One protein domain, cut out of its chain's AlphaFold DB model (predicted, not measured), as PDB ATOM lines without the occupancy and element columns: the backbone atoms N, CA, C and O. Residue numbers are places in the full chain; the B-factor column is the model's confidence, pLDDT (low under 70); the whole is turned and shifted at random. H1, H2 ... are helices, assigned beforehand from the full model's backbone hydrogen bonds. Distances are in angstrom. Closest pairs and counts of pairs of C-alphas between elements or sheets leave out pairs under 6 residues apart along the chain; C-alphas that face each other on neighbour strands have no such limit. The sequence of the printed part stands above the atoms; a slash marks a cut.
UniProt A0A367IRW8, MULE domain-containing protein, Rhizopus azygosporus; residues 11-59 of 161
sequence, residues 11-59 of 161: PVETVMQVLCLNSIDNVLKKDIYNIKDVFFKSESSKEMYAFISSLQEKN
ATOM      1  N   PRO A  11      32.217  53.329 102.673       74.38
ATOM      2  CA  PRO A  11      31.744  52.006 102.256       74.38
ATOM      3  C   PRO A  11      32.887  51.043 101.923       74.38
ATOM      4  O   PRO A  11      32.770  49.840 102.120       74.38
ATOM      5  N   VAL A  12      34.023  51.573 101.457       80.50
ATOM      6  CA  VAL A  12      35.208  50.778 101.119       80.50
ATOM      7  C   VAL A  12      35.881  50.213 102.369       80.50
ATOM      8  O   VAL A  12      36.348  49.078 102.352       80.50
ATOM      9  N   GLU A  13      35.919  50.967 103.466       82.31
ATOM     10  CA  GLU A  13      36.507  50.504 104.730       82.31
ATOM     11  C   GLU A  13      35.630  49.451 105.399       82.31
ATOM     12  O   GLU A  13      36.152  48.457 105.904       82.31
ATOM     13  N   THR A  14      34.309  49.616 105.320       84.25
ATOM     14  CA  THR A  14      33.350  48.608 105.782       84.25
ATOM     15  C   THR A  14      33.489  47.306 104.992       84.25
ATOM     16  O   THR A  14      33.585  46.241 105.595       84.25
ATOM     17  N   VAL A  15      33.572  47.370 103.658       84.00
ATOM     18  CA  VAL A  15      33.764  46.169 102.826       84.00
ATOM     19  C   VAL A  15      35.117  45.510 103.110       84.00
ATOM     20  O   VAL A  15      35.161  44.295 103.274       84.00
ATOM     21  N   MET A  16      36.204  46.280 103.267       86.38
ATOM     22  CA  MET A  16      37.508  45.726 103.672       86.38
ATOM     23  C   MET A  16      37.433  45.002 105.020       86.38
ATOM     24  O   MET A  16      37.966  43.904 105.148       86.38
ATOM     25  N   GLN A  17      36.769  45.587 106.022       85.38
ATOM     26  CA  GLN A  17      36.598  44.939 107.326       85.38
ATOM     27  C   GLN A  17      35.830  43.623 107.210       85.38
ATOM     28  O   GLN A  17      36.242  42.632 107.806       85.38
ATOM     29  N   VAL A  18      34.754  43.589 106.419       87.69
ATOM     30  CA  VAL A  18      33.981  42.363 106.182       87.69
ATOM     31  C   VAL A  18      34.832  41.295 105.494       87.69
ATOM     32  O   VAL A  18      34.790  40.140 105.909       87.69
ATOM     33  N   LEU A  19      35.640  41.652 104.492       89.00
ATOM     34  CA  LEU A  19      36.534  40.701 103.820       89.00
ATOM     35  C   LEU A  19      37.582  40.129 104.784       89.00
ATOM     36  O   LEU A  19      37.731  38.910 104.860       89.00
ATOM     37  N   CYS A  20      38.211  40.979 105.604       87.31
ATOM     38  CA  CYS A  20      39.145  40.537 106.642       87.31
ATOM     39  C   CYS A  20      38.480  39.600 107.664       87.31
ATOM     40  O   CYS A  20      39.058  38.578 108.025       87.31
ATOM     41  N   LEU A  21      37.254  39.911 108.108       90.44
ATOM     42  CA  LEU A  21      36.484  39.056 109.024       90.44
ATOM     43  C   LEU A  21      36.168  37.680 108.420       90.44
ATOM     44  O   LEU A  21      36.053  36.703 109.156       90.44
ATOM     45  N   ASN A  22      36.061  37.591 107.093       92.12
ATOM     46  CA  ASN A  22      35.830  36.344 106.365       92.12
ATOM     47  C   ASN A  22      37.130  35.678 105.878       92.12
ATOM     48  O   ASN A  22      37.070  34.752 105.074       92.12
ATOM     49  N   SER A  23      38.300  36.109 106.372       91.44
ATOM     50  CA  SER A  23      39.618  35.575 105.984       91.44
ATOM     51  C   SER A  23      39.922  35.683 104.481       91.44
ATOM     52  O   SER A  23      40.616  34.837 103.922       91.44
ATOM     53  N   ILE A  24      39.401  36.720 103.821       87.75
ATOM     54  CA  ILE A  24      39.709  37.059 102.429       87.75
ATOM     55  C   ILE A  24      40.733  38.199 102.447       87.75
ATOM     56  O   ILE A  24      40.390  39.341 102.751       87.75
ATOM     57  N   ASP A  25      41.991  37.894 102.131       89.12
ATOM     58  CA  ASP A  25      43.135  38.816 102.219       89.12
ATOM     59  C   ASP A  25      43.790  39.132 100.862       89.12
ATOM     60  O   ASP A  25      44.670  39.987 100.767       89.12
ATOM     61  N   ASN A  26      43.317  38.503  99.787       89.50
ATOM     62  CA  ASN A  26      43.805  38.694  98.423       89.50
ATOM     63  C   ASN A  26      43.143  39.869  97.675       89.50
ATOM     64  O   ASN A  26      43.389  40.042  96.483       89.50
ATOM     65  N   VAL A  27      42.297  40.656  98.347       88.00
ATOM     66  CA  VAL A  27      41.576  41.801  97.769       88.00
ATOM     67  C   VAL A  27      42.211  43.104  98.246       88.00
ATOM     68  O   VAL A  27      42.274  43.388  99.443       88.00
ATOM     69  N   LEU A  28      42.653  43.940  97.311       90.12
ATOM     70  CA  LEU A  28      43.180  45.267  97.607       90.12
ATOM     71  C   LEU A  28      42.041  46.292  97.683       90.12
ATOM     72  O   LEU A  28      41.025  46.178  96.999       90.12
ATOM     73  N   LYS A  29      42.246  47.398  98.417       86.62
ATOM     74  CA  LYS A  29      41.308  48.543  98.403       86.62
ATOM     75  C   LYS A  29      40.976  48.997  96.976       86.62
ATOM     76  O   LYS A  29      39.836  49.359  96.699       86.62
ATOM     77  N   LYS A  30      41.965  48.967  96.070       85.12
ATOM     78  CA  LYS A  30      41.790  49.300  94.647       85.12
ATOM     79  C   LYS A  30      40.782  48.375  93.958       85.12
ATOM     80  O   LYS A  30      40.014  48.858  93.138       85.12
ATOM     81  N   ASP A  31      40.740  47.096  94.312       84.81
ATOM     82  CA  ASP A  31      39.805  46.136  93.720       84.81
ATOM     83  C   ASP A  31      38.369  46.449  94.137       84.81
ATOM     84  O   ASP A  31      37.476  46.452  93.297       84.81
ATOM     85  N   ILE A  32      38.152  46.844  95.395       84.88
ATOM     86  CA  ILE A  32      36.841  47.322  95.861       84.88
ATOM     87  C   ILE A  32      36.444  48.611  95.138       84.88
ATOM     88  O   ILE A  32      35.294  48.746  94.728       84.88
ATOM     89  N   TYR A  33      37.377  49.552  94.944       79.38
ATOM     90  CA  TYR A  33      37.108  50.753  94.148       79.38
ATOM     91  C   TYR A  33      36.747  50.417  92.697       79.38
ATOM     92  O   TYR A  33      35.807  51.002  92.169       79.38
ATOM     93  N   ASN A  34      37.447  49.469  92.072       78.56
ATOM     94  CA  ASN A  34      37.171  49.036  90.703       78.56
ATOM     95  C   ASN A  34      35.805  48.346  90.600       78.56
ATOM     96  O   ASN A  34      35.024  48.662  89.711       78.56
ATOM     97  N   ILE A  35      35.491  47.439  91.530       77.81
ATOM     98  CA  ILE A  35      34.193  46.755  91.598       77.81
ATOM     99  C   ILE A  35      33.079  47.780  91.802       77.81
ATOM    100  O   ILE A  35      32.086  47.764  91.079       77.81
ATOM    101  N   LYS A  36      33.269  48.724  92.729       72.88
ATOM    102  CA  LYS A  36      32.349  49.842  92.940       72.88
ATOM    103  C   LYS A  36      32.136  50.625  91.637       72.88
ATOM    104  O   LYS A  36      30.994  50.810  91.239       72.88
ATOM    105  N   ASP A  37      33.199  51.038  90.950       68.50
ATOM    106  CA  ASP A  37      33.099  51.769  89.676       68.50
ATOM    107  C   ASP A  37      32.289  50.993  88.622       68.50
ATOM    108  O   ASP A  37      31.434  51.568  87.954       68.50
ATOM    109  N   VAL A  38      32.490  49.674  88.523       67.38
ATOM    110  CA  VAL A  38      31.746  48.802  87.600       67.38
ATOM    111  C   VAL A  38      30.257  48.727  87.952       67.38
ATOM    112  O   VAL A  38      29.419  48.899  87.069       67.38
ATOM    113  N   PHE A  39      29.910  48.508  89.223       63.19
ATOM    114  CA  PHE A  39      28.509  48.435  89.655       63.19
ATOM    115  C   PHE A  39      27.787  49.774  89.450       63.19
ATOM    116  O   PHE A  39      26.726  49.817  88.821       63.19
ATOM    117  N   PHE A  40      28.402  50.874  89.891       61.94
ATOM    118  CA  PHE A  40      27.808  52.206  89.797       61.94
ATOM    119  C   PHE A  40      27.786  52.762  88.368       61.94
ATOM    120  O   PHE A  40      26.928  53.585  88.079       61.94
ATOM    121  N   LYS A  41      28.634  52.311  87.431       60.69
ATOM    122  CA  LYS A  41      28.531  52.700  86.005       60.69
ATOM    123  C   LYS A  41      27.179  52.353  85.378       60.69
ATOM    124  O   LYS A  41      26.653  53.114  84.565       60.69
ATOM    125  N   SER A  42      26.611  51.211  85.768       60.34
ATOM    126  CA  SER A  42      25.317  50.758  85.250       60.34
ATOM    127  C   SER A  42      24.132  51.545  85.823       60.34
ATOM    128  O   SER A  42      23.133  51.748  85.134       60.34
ATOM    129  N   GLU A  43      24.246  52.021  87.065       63.00
ATOM    130  CA  GLU A  43      23.234  52.857  87.720       63.00
ATOM    131  C   GLU A  43      23.362  54.321  87.311       63.00
ATOM    132  O   GLU A  43      22.362  54.965  87.021       63.00
ATOM    133  N   SER A  44      24.585  54.822  87.180       63.50
ATOM    134  CA  SER A  44      24.856  56.211  86.831       63.50
ATOM    135  C   SER A  44      24.344  56.550  85.424       63.50
ATOM    136  O   SER A  44      23.756  57.605  85.199       63.50
ATOM    137  N   SER A  45      24.433  55.611  84.479       66.19
ATOM    138  CA  SER A  45      23.779  55.786  83.178       66.19
ATOM    139  C   SER A  45      22.262  55.971  83.339       66.19
ATOM    140  O   SER A  45      21.694  56.881  82.742       66.19
ATOM    141  N   LYS A  46      21.601  55.177  84.198       72.94
ATOM    142  CA  LYS A  46      20.156  55.305  84.481       72.94
ATOM    143  C   LYS A  46      19.811  56.631  85.163       72.94
ATOM    144  O   LYS A  46      18.774  57.202  84.847       72.94
ATOM    145  N   GLU A  47      20.666  57.124  86.057       82.94
ATOM    146  CA  GLU A  47      20.499  58.436  86.698       82.94
ATOM    147  C   GLU A  47      20.519  59.570  85.667       82.94
ATOM    148  O   GLU A  47      19.651  60.441  85.702       82.94
ATOM    149  N   MET A  48      21.445  59.531  84.701       86.19
ATOM    150  CA  MET A  48      21.506  60.537  83.637       86.19
ATOM    151  C   MET A  48      20.296  60.456  82.694       86.19
ATOM    152  O   MET A  48      19.735  61.486  82.327       86.19
ATOM    153  N   TYR A  49      19.833  59.248  82.351       85.25
ATOM    154  CA  TYR A  49      18.582  59.089  81.600       85.25
ATOM    155  C   TYR A  49      17.383  59.660  82.371       85.25
ATOM    156  O   TYR A  49      16.588  60.389  81.789       85.25
ATOM    157  N   ALA A  50      17.274  59.398  83.677       89.25
ATOM    158  CA  ALA A  50      16.209  59.956  84.510       89.25
ATOM    159  C   ALA A  50      16.278  61.493  84.590       89.25
ATOM    160  O   ALA A  50      15.245  62.162  84.560       89.25
ATOM    161  N   PHE A  51      17.486  62.060  84.643       91.00
ATOM    162  CA  PHE A  51      17.697  63.505  84.566       91.00
ATOM    163  C   PHE A  51      17.192  64.083  83.233       91.00
ATOM    164  O   PHE A  51      16.408  65.030  83.247       91.00
ATOM    165  N   ILE A  52      17.569  63.478  82.100       93.06
ATOM    166  CA  ILE A  52      17.102  63.878  80.762       93.06
ATOM    167  C   ILE A  52      15.579  63.774  80.655       93.06
ATOM    168  O   ILE A  52      14.936  64.724  80.215       93.06
ATOM    169  N   SER A  53      14.986  62.665  81.107       92.56
ATOM    170  CA  SER A  53      13.531  62.499  81.131       92.56
ATOM    171  C   SER A  53      12.851  63.602  81.938       92.56
ATOM    172  O   SER A  53      11.901  64.208  81.454       92.56
ATOM    173  N   SER A  54      13.379  63.946  83.117       95.31
ATOM    174  CA  SER A  54      12.810  65.023  83.936       95.31
ATOM    175  C   SER A  54      12.912  66.401  83.276       95.31
ATOM    176  O   SER A  54      12.041  67.246  83.489       95.31
ATOM    177  N   LEU A  55      13.966  66.657  82.498       96.00
ATOM    178  CA  LEU A  55      14.092  67.884  81.712       96.00
ATOM    179  C   LEU A  55      13.023  67.939  80.616       96.00
ATOM    180  O   LEU A  55      12.311  68.936  80.505       96.00
ATOM    181  N   GLN A  56      12.863  66.854  79.860       94.69
ATOM    182  CA  GLN A  56      11.864  66.755  78.793       94.69
ATOM    183  C   GLN A  56      10.432  66.887  79.334       94.69
ATOM    184  O   GLN A  56       9.629  67.615  78.761       94.69
ATOM    185  N   GLU A  57      10.127  66.269  80.479       96.06
ATOM    186  CA  GLU A  57       8.842  66.423  81.183       96.06
ATOM    187  C   GLU A  57       8.551  67.877  81.589       96.06
ATOM    188  O   GLU A  57       7.394  68.281  81.690       96.06
ATOM    189  N   LYS A  58       9.601  68.671  81.820       96.06
ATOM    190  CA  LYS A  58       9.522  70.105  82.135       96.06
ATOM    191  C   LYS A  58       9.628  70.990  80.889       96.06
ATOM    192  O   LYS A  58       9.875  72.183  81.033       96.06
ATOM    193  N   ASN A  59       9.451  70.424  79.693       95.31
ATOM    194  CA  ASN A  59       9.523  71.110  78.399       95.31
ATOM    195  C   ASN A  59      10.878  71.769  78.096       95.31
ATOM    196  O   ASN A  59      10.952  72.738  77.343       95.31
TER     197      ASN A  59
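Overview. This is residues 11 to 59 of the 161 residues of the protein "MULE domain-containing protein" of Rhizopus azygosporus (UniProt A0A367IRW8). What shape does the printed part make? It is a lopsided helical hairpin: the short helix H1 folds back along the first part of the long helix H2, whose residues 37 to 57 stick out far past it as an arm, with residues 58 and 59 at its tip. How many parts are there, and of what class? The printed part has 49 residues with two named helices, H1 and then H2, and no named strand, and its class is all helix. How compact is it? It is extended, with a radius of gyration of the C-alphas of 16.7 A, and a rod spanning 54 by 14 by 12 A.

Arrangement. How does H1, residues 11 to 21, stand to H2, residues 29 to 57? They touch, and H2 does so with residues 29 to 33 alone; the closest C-alphas are those of Val 12 and Ile 32, 6.5 A apart. Which way do they run? They run opposite ways at a tilt of 36 degrees, only just steep, and form a helical hairpin. What do the backbone N and O atoms show? In H1 every O i to N i+4 pair is within hydrogen-bond range, and in H2 22 of 25 are.

Along the chain. Where does H1 lie? It begins at C-alpha 11 at (31.744, 52.006, 102.256) and measures 15.4 A from first to last C-alpha. Where does H2 lie? It begins at C-alpha 29 at (41.308, 48.543, 98.403) and ends at C-alpha 57 at (8.842, 66.423, 81.183), 40.9 A away, with a kink of 36 degrees near residue 41.

Size, cuts and confidence. How large is it? The two C-alphas farthest apart, those of Ser 23 and Asn 59, are 54.1 A apart. Is there a cut or a long link? The printed part has no cut, and the link from H1 to H2 is short, with 7 residues. Where is confidence low? The mean pLDDT of the printed part is 82.7, and residues 37 to 45 are under 70.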